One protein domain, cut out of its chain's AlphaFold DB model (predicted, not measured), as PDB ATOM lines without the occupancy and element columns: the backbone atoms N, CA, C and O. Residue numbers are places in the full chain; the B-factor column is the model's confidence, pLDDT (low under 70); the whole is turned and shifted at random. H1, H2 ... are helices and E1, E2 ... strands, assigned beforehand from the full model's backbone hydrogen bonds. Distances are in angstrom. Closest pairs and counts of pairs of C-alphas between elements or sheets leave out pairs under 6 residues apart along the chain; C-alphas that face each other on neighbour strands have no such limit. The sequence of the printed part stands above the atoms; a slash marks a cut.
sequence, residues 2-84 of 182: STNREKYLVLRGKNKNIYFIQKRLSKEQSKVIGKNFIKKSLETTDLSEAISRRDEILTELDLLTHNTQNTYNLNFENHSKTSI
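AT A GLANCE: This is residues 2 to 84 of the 182 residues of an uncharacterized protein of Gammaproteobacteria bacterium (UniProt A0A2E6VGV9). A small antiparallel sheet, ordered E1, E2, E3, has the long helix H2 along one face, two layers; residues 70 to 84 stick out and make much of the length. Short H1 packs crosswise on H2. The 83 printed residues run E1, E2, H1, E3, H2, mixed helices and strands, only just loose, close to extended: radius of gyration of the C-alphas 17.4 A, spans 63 by 21 by 20 A.

HOW THE PARTS SIT: Inner strand E2, residues 19 to 24, is antiparallel to E1, residues 9 to 11, a hairpin at 132 degrees, with N 10 and O 20 within hydrogen-bond range at 2.8 A. E2 is antiparallel to E3, residues 37 to 41, at 171 degrees, with N 38 and O 23 at 2.9 A. H2, residues 47 to 80, is on the sheet at a height of 13.2 A, over E2, only just not over E3, where 2 C-alphas fall; closest C-alphas of E2 and H2 are Tyr 19 and Ala 50, 6.4 A. H1, residues 27 to 33, touches residues 61 to 65 of H2 alone, about perpendicular at 76 degrees; closest C-alphas Gln 29 and Thr 65, 6.1 A. In both helices every O i to N i+4 pair is within hydrogen-bond range.

IN THESE COORDINATES: E1 begins at C-alpha 9 (117.336, -117.306, 112.158). E2 is 16.8 A long, E3 13.5 A. H2, 49.3 A, ends at C-alpha 80 (92.915, -106.658, 146.341).

THE WHOLE: The farthest C-alphas, Lys 14 and Ile 84, are 63.5 A apart. The printed part has no cut and no long link. Residues 68 to 84 are among those under pLDDT 70.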
ATOM      1  N   SER A   2     111.365-119.923 103.383       46.31
ATOM      2  CA  SER A   2     111.848-120.146 104.757       46.31
ATOM      3  C   SER A   2     110.947-121.190 105.416       46.31
ATOM      4  O   SER A   2     109.724-121.039 105.412       46.31
ATOM      5  N   THR A   3     111.521-122.284 105.911       63.53
ATOM      6  CA  THR A   3     110.754-123.255 106.695       63.53
ATOM      7  C   THR A   3     110.296-122.584 108.000       63.53
ATOM      8  O   THR A   3     110.987-121.702 108.508       63.53
ATOM      9  N   ASN A   4     109.157-122.980 108.595       72.12
ATOM     10  CA  ASN A   4     108.734-122.452 109.914       72.12
ATOM     11  C   ASN A   4     109.857-122.555 110.969       72.12
ATOM     12  O   ASN A   4     109.935-121.740 111.888       72.12
ATOM     13  N   ARG A   5     110.762-123.525 110.783       69.50
ATOM     14  CA  ARG A   5     111.952-123.766 111.599       69.50
ATOM     15  C   ARG A   5     113.023-122.685 111.486       69.50
ATOM     16  O   ARG A   5     113.947-122.727 112.273       69.50
ATOM     17  N   GLU A   6     112.949-121.722 110.577       75.81
ATOM     18  CA  GLU A   6     113.988-120.691 110.393       75.81
ATOM     19  C   GLU A   6     113.470-119.270 110.641       75.81
ATOM     20  O   GLU A   6     114.194-118.300 110.441       75.81
ATOM     21  N   LYS A   7     112.233-119.132 111.133       80.81
ATOM     22  CA  LYS A   7     111.510-117.854 111.267       80.81
ATOM     23  C   LYS A   7     112.290-116.730 111.969       80.81
ATOM     24  O   LYS A   7     112.040-115.557 111.699       80.81
ATOM     25  N   TYR A   8     113.210-117.076 112.868       82.94
ATOM     26  CA  TYR A   8     114.007-116.120 113.649       82.94
ATOM     27  C   TYR A   8     115.514-116.242 113.420       82.94
ATOM     28  O   TYR A   8     116.284-115.556 114.095       82.94
ATOM     29  N   LEU A   9     115.936-117.119 112.508       84.94
ATOM     30  CA  LEU A   9     117.336-117.306 112.158       84.94
ATOM     31  C   LEU A   9     117.681-116.389 110.995       84.94
ATOM     32  O   LEU A   9     117.051-116.411 109.942       84.94
ATOM     33  N   VAL A  10     118.704-115.571 111.197       83.38
ATOM     34  CA  VAL A  10     119.246-114.697 110.167       83.38
ATOM     35  C   VAL A  10     120.685-115.100 109.920       83.38
ATOM     36  O   VAL A  10     121.516-115.083 110.831       83.38
ATOM     37  N   LEU A  11     120.975-115.429 108.666       78.00
ATOM     38  CA  LEU A  11     122.331-115.651 108.190       78.00
ATOM     39  C   LEU A  11     123.015-114.305 107.945       78.00
ATOM     40  O   LEU A  11     122.521-113.480 107.172       78.00
ATOM     41  N   ARG A  12     124.151-114.059 108.603       72.12
ATOM     42  CA  ARG A  12     124.910-112.816 108.426       72.12
ATOM     43  C   ARG A  12     126.423-113.060 108.399       72.12
ATOM     44  O   ARG A  12     127.050-113.221 109.435       72.12
ATOM     45  N   GLY A  13     127.021-112.902 107.216       60.78
ATOM     46  CA  GLY A  13     128.415-112.466 107.056       60.78
ATOM     47  C   GLY A  13     129.494-113.532 106.815       60.78
ATOM     48  O   GLY A  13     129.289-114.725 106.974       60.78
ATOM     49  N   LYS A  14     130.672-113.016 106.424       57.16
ATOM     50  CA  LYS A  14     131.909-113.687 105.961       57.16
ATOM     51  C   LYS A  14     132.733-114.381 107.077       57.16
ATOM     52  O   LYS A  14     133.765-114.969 106.780       57.16
ATOM     53  N   ASN A  15     132.314-114.279 108.345       57.81
ATOM     54  CA  ASN A  15     133.031-114.792 109.528       57.81
ATOM     55  C   ASN A  15     132.438-116.124 110.030       57.81
ATOM     56  O   ASN A  15     131.282-116.422 109.752       57.81
ATOM     57  N   LYS A  16     133.206-116.884 110.832       62.16
ATOM     58  CA  LYS A  16     132.894-118.244 111.345       62.16
ATOM     59  C   LYS A  16     131.600-118.391 112.180       62.16
ATOM     60  O   LYS A  16     131.290-119.498 112.592       62.16
ATOM     61  N   ASN A  17     130.844-117.318 112.413       65.94
ATOM     62  CA  ASN A  17     129.561-117.332 113.123       65.94
ATOM     63  C   ASN A  17     128.491-116.819 112.162       65.94
ATOM     64  O   ASN A  17     128.211-115.621 112.120       65.94
ATOM     65  N   ILE A  18     127.955-117.713 111.334       79.56
ATOM     66  CA  ILE A  18     127.039-117.322 110.256       79.56
ATOM     67  C   ILE A  18     125.608-117.120 110.764       79.56
ATOM     68  O   ILE A  18     124.871-116.346 110.155       79.56
ATOM     69  N   TYR A  19     125.214-117.754 111.876       88.50
ATOM     70  CA  TYR A  19     123.844-117.696 112.391       88.50
ATOM     71  C   TYR A  19     123.660-116.702 113.543       88.50
ATOM     72  O   TYR A  19     124.392-116.692 114.535       88.50
ATOM     73  N   PHE A  20     122.603-115.900 113.428       89.75
ATOM     74  CA  PHE A  20     122.127-114.982 114.456       89.75
ATOM     75  C   PHE A  20     120.640-115.206 114.701       89.75
ATOM     76  O   PHE A  20     119.888-115.484 113.767       89.75
ATOM     77  N   ILE A  21     120.201-114.997 115.940       89.31
ATOM     78  CA  ILE A  21     118.777-114.871 116.251       89.31
ATOM     79  C   ILE A  21     118.371-113.400 116.179       89.31
ATOM     80  O   ILE A  21     119.022-112.536 116.774       89.31
ATOM     81  N   GLN A  22     117.285-113.112 115.461       91.00
ATOM     82  CA  GLN A  22     116.653-111.796 115.438       91.00
ATOM     83  C   GLN A  22     115.149-111.938 115.680       91.00
ATOM     84  O   GLN A  22     114.408-112.410 114.820       91.00
ATOM     85  N   LYS A  23     114.683-111.489 116.849       90.81
ATOM     86  CA  LYS A  23     113.265-111.547 117.235       90.81
ATOM     87  C   LYS A  23     112.825-110.236 117.875       90.81
ATOM     88  O   LYS A  23     113.525-109.679 118.719       90.81
ATOM     89  N   ARG A  24     111.646-109.746 117.477       89.56
ATOM     90  CA  ARG A  24     110.960-108.650 118.176       89.56
ATOM     91  C   ARG A  24     110.399-109.172 119.495       89.56
ATOM     92  O   ARG A  24     109.826-110.261 119.540       89.56
ATOM     93  N   LEU A  25     110.587-108.398 120.552       88.19
ATOM     94  CA  LEU A  25     110.091-108.725 121.879       88.19
ATOM     95  C   LEU A  25     108.648-108.237 122.037       88.19
ATOM     96  O   LEU A  25     108.264-107.224 121.449       88.19
ATOM     97  N   SER A  26     107.840-108.968 122.809       88.94
ATOM     98  CA  SER A  26     106.538-108.464 123.261       88.94
ATOM     99  C   SER A  26     106.729-107.291 124.234       88.94
ATOM    100  O   SER A  26     107.828-107.087 124.752       88.94
ATOM    101  N   LYS A  27     105.673-106.513 124.507       86.88
ATOM    102  CA  LYS A  27     105.747-105.382 125.455       86.88
ATOM    103  C   LYS A  27     106.255-105.834 126.829       86.88
ATOM    104  O   LYS A  27     107.189-105.237 127.358       86.88
ATOM    105  N   GLU A  28     105.733-106.953 127.321       84.81
ATOM    106  CA  GLU A  28     106.152-107.578 128.580       84.81
ATOM    107  C   GLU A  28     107.640-107.959 128.563       84.81
ATOM    108  O   GLU A  28     108.395-107.561 129.445       84.81
ATOM    109  N   GLN A  29     108.098-108.638 127.503       84.94
ATOM    110  CA  GLN A  29     109.513-109.005 127.328       84.94
ATOM    111  C   GLN A  29     110.417-107.769 127.270       84.94
ATOM    112  O   GLN A  29     111.495-107.744 127.866       84.94
ATOM    113  N   SER A  30     109.975-106.727 126.565       85.62
ATOM    114  CA  SER A  30     110.743-105.496 126.393       85.62
ATOM    115  C   SER A  30     110.898-104.704 127.686       85.62
ATOM    116  O   SER A  30     111.937-104.079 127.885       85.62
ATOM    117  N   LYS A  31     109.905-104.773 128.582       86.25
ATOM    118  CA  LYS A  31     109.934-104.111 129.888       86.25
ATOM    119  C   LYS A  31     110.994-104.722 130.804       86.25
ATOM    120  O   LYS A  31     111.670-103.984 131.508       86.25
ATOM    121  N   VAL A  32     111.163-106.046 130.756       83.31
ATOM    122  CA  VAL A  32     112.152-106.762 131.581       83.31
ATOM    123  C   VAL A  32     113.565-106.630 131.008       83.31
ATOM    124  O   VAL A  32     114.507-106.341 131.737       83.31
ATOM    125  N   ILE A  33     113.727-106.809 129.694       83.12
ATOM    126  CA  ILE A  33     115.045-106.778 129.030       83.12
ATOM    127  C   ILE A  33     115.525-105.340 128.758       83.12
ATOM    128  O   ILE A  33     116.713-105.101 128.532       83.12
ATOM    129  N   GLY A  34     114.609-104.369 128.734       83.56
ATOM    130  CA  GLY A  34     114.891-102.967 128.417       83.56
ATOM    131  C   GLY A  34     115.124-102.694 126.927       83.56
ATOM    132  O   GLY A  34     115.668-101.653 126.563       83.56
ATOM    133  N   LYS A  35     114.765-103.632 126.038       86.06
ATOM    134  CA  LYS A  35     114.950-103.516 124.579       86.06
ATOM    135  C   LYS A  35     113.736-104.054 123.826       86.06
ATOM    136  O   LYS A  35     113.097-104.999 124.261       86.06
ATOM    137  N   ASN A  36     113.462-103.508 122.641       84.81
ATOM    138  CA  ASN A  36     112.314-103.912 121.809       84.81
ATOM    139  C   ASN A  36     112.588-105.142 120.923       84.81
ATOM    140  O   ASN A  36     111.682-105.692 120.296       84.81
ATOM    141  N   PHE A  37     113.846-105.563 120.817       88.25
ATOM    142  CA  PHE A  37     114.250-106.712 120.017       88.25
ATOM    143  C   PHE A  37     115.516-107.344 120.587       88.25
ATOM    144  O   PHE A  37     116.350-106.660 121.186       88.25
ATOM    145  N   ILE A  38     115.675-108.642 120.340       88.19
ATOM    146  CA  ILE A  38     116.918-109.365 120.583       88.19
ATOM    147  C   ILE A  38     117.658-109.563 119.270       88.19
ATOM    148  O   ILE A  38     117.065-109.882 118.236       88.19
ATOM    149  N   LYS A  39     118.970-109.359 119.332       90.31
ATOM    150  CA  LYS A  39     119.906-109.701 118.271       90.31
ATOM    151  C   LYS A  39     121.140-110.308 118.919       90.31
ATOM    152  O   LYS A  39     121.923-109.578 119.523       90.31
ATOM    153  N   LYS A  40     121.283-111.628 118.827       87.94
ATOM    154  CA  LYS A  40     122.357-112.375 119.495       87.94
ATOM    155  C   LYS A  40     123.035-113.314 118.500       87.94
ATOM    156  O   LYS A  40     122.370-113.895 117.642       87.94
ATOM    157  N   SER A  41     124.361-113.397 118.585       86.88
ATOM    158  CA  SER A  41     125.154-114.382 117.843       86.88
ATOM    159  C   SER A  41     124.869-115.764 118.406       86.88
ATOM    160  O   SER A  41     124.855-115.924 119.625       86.88
ATOM    161  N   LEU A  42     124.647-116.744 117.531       87.81
ATOM    162  CA  LEU A  42     124.546-118.141 117.944       87.81
ATOM    163  C   LEU A  42     125.897-118.844 117.907       87.81
ATOM    164  O   LEU A  42     125.947-120.006 118.270       87.81
ATOM    165  N   GLU A  43     126.971-118.162 117.490       87.50
ATOM    166  CA  GLU A  43     128.360-118.648 117.556       87.50
ATOM    167  C   GLU A  43     128.574-120.039 116.944       87.50
ATOM    168  O   GLU A  43     129.369-120.835 117.435       87.50
ATOM    169  N   THR A  44     127.827-120.348 115.887       84.94
ATOM    170  CA  THR A  44     127.934-121.619 115.174       84.94
ATOM    171  C   THR A  44     127.734-121.431 113.672       84.94
ATOM    172  O   THR A  44     127.149-120.439 113.207       84.94
ATOM    173  N   THR A  45     128.266-122.393 112.919       86.56
ATOM    174  CA  THR A  45     128.050-122.567 111.478       86.56
ATOM    175  C   THR A  45     127.163-123.742 111.125       86.56
ATOM    176  O   THR A  45     126.717-123.818 109.982       86.56
ATOM    177  N   ASP A  46     126.852-124.609 112.085       88.12
ATOM    178  CA  ASP A  46     125.912-125.693 111.865       88.12
ATOM    179  C   ASP A  46     124.479-125.191 112.084       88.12
ATOM    180  O   ASP A  46     124.161-124.528 113.075       88.12
ATOM    181  N   LEU A  47     123.604-125.512 111.132       85.69
ATOM    182  CA  LEU A  47     122.185-125.200 111.203       85.69
ATOM    183  C   LEU A  47     121.513-125.935 112.365       85.69
ATOM    184  O   LEU A  47     120.670-125.345 113.038       85.69
ATOM    185  N   SER A  48     121.869-127.200 112.607       89.31
ATOM    186  CA  SER A  48     121.237-127.994 113.667       89.31
ATOM    187  C   SER A  48     121.537-127.395 115.039       89.31
ATOM    188  O   SER A  48     120.633-127.150 115.835       89.31
ATOM    189  N   GLU A  49     122.804-127.067 115.282       89.94
ATOM    190  CA  GLU A  49     123.230-126.410 116.513       89.94
ATOM    191  C   GLU A  49     122.622-125.003 116.658       89.94
ATOM    192  O   GLU A  49     122.186-124.618 117.744       89.94
ATOM    193  N   ALA A  50     122.523-124.242 115.561       89.69
ATOM    194  CA  ALA A  50     121.872-122.934 115.569       89.69
ATOM    195  C   ALA A  50     120.382-123.029 115.937       89.69
ATOM    196  O   ALA A  50     119.861-122.165 116.645       89.69
ATOM    197  N   ILE A  51     119.689-124.068 115.469       88.12
ATOM    198  CA  ILE A  51     118.290-124.330 115.810       88.12
ATOM    199  C   ILE A  51     118.152-124.607 117.311       88.12
ATOM    200  O   ILE A  51     117.342-123.944 117.956       88.12
ATOM    201  N   SER A  52     118.984-125.487 117.875       91.12
ATOM    202  CA  SER A  52     118.953-125.799 119.310       91.12
ATOM    203  C   SER A  52     119.199-124.558 120.173       91.12
ATOM    204  O   SER A  52     118.371-124.215 121.016       91.12
ATOM    205  N   ARG A  53     120.271-123.799 119.895       91.12
ATOM    206  CA  ARG A  53     120.597-122.570 120.648       91.12
ATOM    207  C   ARG A  53     119.511-121.502 120.522       91.12
ATOM    208  O   ARG A  53     119.273-120.735 121.452       91.12
ATOM    209  N   ARG A  54     118.843-121.414 119.368       91.25
ATOM    210  CA  ARG A  54     117.691-120.523 119.200       91.25
ATOM    211  C   ARG A  54     116.552-120.941 120.127       91.25
ATOM    212  O   ARG A  54     115.984-120.071 120.781       91.25
ATOM    213  N   ASP A  55     116.199-122.221 120.151       91.50
ATOM    214  CA  ASP A  55     115.054-122.715 120.920       91.50
ATOM    215  C   ASP A  55     115.263-122.564 122.428       91.50
ATOM    216  O   ASP A  55     114.335-122.166 123.132       91.50
ATOM    217  N   GLU A  56     116.494-122.735 122.909       92.88
ATOM    218  CA  GLU A  56     116.876-122.399 124.285       92.88
ATOM    219  C   GLU A  56     116.611-120.919 124.607       92.88
ATOM    220  O   GLU A  56     115.909-120.610 125.569       92.88
ATOM    221  N   ILE A  57     117.088-119.998 123.759       90.62
ATOM    222  CA  ILE A  57     116.896-118.548 123.948       90.62
ATOM    223  C   ILE A  57     115.409-118.166 123.905       90.62
ATOM    224  O   ILE A  57     114.977-117.262 124.618       90.62
ATOM    225  N   LEU A  58     114.613-118.814 123.050       90.06
ATOM    226  CA  LEU A  58     113.171-118.569 122.978       90.06
ATOM    227  C   LEU A  58     112.455-119.063 124.235       90.06
ATOM    228  O   LEU A  58     111.619-118.342 124.775       90.06
ATOM    229  N   THR A  59     112.827-120.245 124.718       91.31
ATOM    230  CA  THR A  59     112.259-120.831 125.934       91.31
ATOM    231  C   THR A  59     112.582-119.972 127.154       91.31
ATOM    232  O   THR A  59     111.685-119.633 127.918       91.31
ATOM    233  N   GLU A  60     113.837-119.541 127.309       89.31
ATOM    234  CA  GLU A  60     114.265-118.637 128.386       89.31
ATOM    235  C   GLU A  60     113.457-117.333 128.380       89.31
ATOM    236  O   GLU A  60     112.970-116.865 129.412       89.31
ATOM    237  N   LEU A  61     113.268-116.764 127.191       87.25
ATOM    238  CA  LEU A  61     112.528-115.528 127.007       87.25
ATOM    239  C   LEU A  61     111.044-115.677 127.377       87.25
ATOM    240  O   LEU A  61     110.448-114.749 127.933       87.25
ATOM    241  N   ASP A  62     110.448-116.828 127.087       87.75
ATOM    242  CA  ASP A  62     109.069-117.122 127.461       87.75
ATOM    243  C   ASP A  62     108.956-117.390 128.971       87.75
ATOM    244  O   ASP A  62     108.064-116.839 129.618       87.75
ATOM    245  N   LEU A  63     109.889-118.117 129.586       87.06
ATOM    246  CA  LEU A  63     109.923-118.322 131.041       87.06
ATOM    247  C   LEU A  63     110.041-116.998 131.808       87.06
ATOM    248  O   LEU A  63     109.320-116.776 132.782       87.06
ATOM    249  N   LEU A  64     110.883-116.080 131.330       82.94
ATOM    250  CA  LEU A  64     111.037-114.752 131.923       82.94
ATOM    251  C   LEU A  64     109.707-113.984 131.950       82.94
ATOM    252  O   LEU A  64     109.397-113.306 132.932       82.94
ATOM    253  N   THR A  65     108.889-114.122 130.901       80.19
ATOM    254  CA  THR A  65     107.548-113.520 130.887       80.19
ATOM    255  C   THR A  65     106.598-114.184 131.862       80.19
ATOM    256  O   THR A  65     105.936-113.472 132.609       80.19
ATOM    257  N   HIS A  66     106.544-115.517 131.898       78.19
ATOM    258  CA  HIS A  66     105.617-116.242 132.768       78.19
ATOM    259  C   HIS A  66     105.917-115.985 134.244       78.19
ATOM    260  O   HIS A  66     104.999-115.727 135.015       78.19
ATOM    261  N   ASN A  67     107.194-115.951 134.630       72.25
ATOM    262  CA  ASN A  67     107.589-115.608 135.995       72.25
ATOM    263  C   ASN A  67     107.187-114.176 136.345       72.25
ATOM    264  O   ASN A  67     106.643-113.927 137.417       72.25
ATOM    265  N   THR A  68     107.382-113.238 135.421       63.34
ATOM    266  CA  THR A  68     106.969-111.844 135.601       63.34
ATOM    267  C   THR A  68     105.448-111.730 135.781       63.34
ATOM    268  O   THR A  68     104.994-111.075 136.715       63.34
ATOM    269  N   GLN A  69     104.655-112.423 134.956       61.22
ATOM    270  CA  GLN A  69     103.190-112.464 135.065       61.22
ATOM    271  C   GLN A  69     102.726-113.135 136.365       61.22
ATOM    272  O   GLN A  69     101.861-112.592 137.039       61.22
ATOM    273  N   ASN A  70     103.334-114.253 136.775       59.53
ATOM    274  CA  ASN A  70     103.043-114.889 138.063       59.53
ATOM    275  C   ASN A  70     103.350-113.948 139.231       59.53
ATOM    276  O   ASN A  70     102.542-113.825 140.143       59.53
ATOM    277  N   THR A  71     104.472-113.229 139.179       56.47
ATOM    278  CA  THR A  71     104.830-112.251 140.215       56.47
ATOM    279  C   THR A  71     103.825-111.094 140.250       56.47
ATOM    280  O   THR A  71     103.417-110.664 141.325       56.47
ATOM    281  N   TYR A  72     103.369-110.606 139.090       54.03
ATOM    282  CA  TYR A  72     102.313-109.592 139.022       54.03
ATOM    283  C   TYR A  72     100.951-110.114 139.504       54.03
ATOM    284  O   TYR A  72     100.280-109.396 140.238       54.03
ATOM    285  N   ASN A  73     100.571-111.352 139.178       52.16
ATOM    286  CA  ASN A  73      99.315-111.970 139.616       52.16
ATOM    287  C   ASN A  73      99.296-112.207 141.135       52.16
ATOM    288  O   ASN A  73      98.331-111.828 141.794       52.16
ATOM    289  N   LEU A  74     100.390-112.720 141.713       52.03
ATOM    290  CA  LEU A  74     100.543-112.851 143.167       52.03
ATOM    291  C   LEU A  74     100.499-111.489 143.876       52.03
ATOM    292  O   LEU A  74      99.906-111.360 144.944       52.03
ATOM    293  N   ASN A  75     101.089-110.445 143.293       49.06
ATOM    294  CA  ASN A  75     101.037-109.104 143.879       49.06
ATOM    295  C   ASN A  75      99.648-108.454 143.741       49.06
ATOM    296  O   ASN A  75      99.232-107.718 144.634       49.06
ATOM    297  N   PHE A  76      98.899-108.747 142.676       49.62
ATOM    298  CA  PHE A  76      97.544-108.227 142.482       49.62
ATOM    299  C   PHE A  76      96.525-108.878 143.434       49.62
ATOM    300  O   PHE A  76      95.678-108.181 143.992       49.62
ATOM    301  N   GLU A  77      96.647-110.182 143.706       49.91
ATOM    302  CA  GLU A  77      95.818-110.870 144.712       49.91
ATOM    303  C   GLU A  77      96.087-110.382 146.146       49.91
ATOM    304  O   GLU A  77      95.171-110.307 146.968       49.91
ATOM    305  N   ASN A  78      97.324-109.987 146.454       48.94
ATOM    306  CA  ASN A  78      97.674-109.450 147.771       48.94
ATOM    307  C   ASN A  78      97.221-107.988 147.969       48.94
ATOM    308  O   ASN A  78      96.897-107.590 149.092       48.94
ATOM    309  N   HIS A  79      97.128-107.198 146.894       39.91
ATOM    310  CA  HIS A  79      96.637-105.814 146.944       39.91
ATOM    311  C   HIS A  79      95.107-105.682 146.872       39.91
ATOM    312  O   HIS A  79      94.559-104.696 147.363       39.91
ATOM    313  N   SER A  80      94.387-106.667 146.325       42.69
ATOM    314  CA  SER A  80      92.915-106.658 146.341       42.69
ATOM    315  C   SER A  80      92.330-107.044 147.707       42.69
ATOM    316  O   SER A  80      91.252-106.571 148.065       42.69
ATOM    317  N   LYS A  81      93.055-107.818 148.529       47.25
ATOM    318  CA  LYS A  81      92.642-108.148 149.910       47.25
ATOM    319  C   LYS A  81      92.853-107.019 150.920       47.25
ATOM    320  O   LYS A  81      92.187-107.010 151.952       47.25
ATOM    321  N   THR A  82      93.740-106.062 150.647       42.50
ATOM    322  CA  THR A  82      94.026-104.951 151.575       42.50
ATOM    323  C   THR A  82      93.089-103.755 151.415       42.50
ATOM    324  O   THR A  82      92.967-102.980 152.351       42.50
ATOM    325  N   SER A  83      92.351-103.634 150.304       40.66
ATOM    326  CA  SER A  83      91.388-102.534 150.106       40.66
ATOM    327  C   SER A  83      89.935-102.884 150.469       40.66
ATOM    328  O   SER A  83      89.071-102.009 150.401       40.66
ATOM    329  N   ILE A  84      89.641-104.137 150.841       42.34
ATOM    330  CA  ILE A  84      88.282-104.577 151.216       42.34
ATOM    331  C   ILE A  84      88.057-104.519 152.740       42.34
ATOM    332  O   ILE A  84      86.914-104.416 153.180       42.34
TER     333      ILE A  84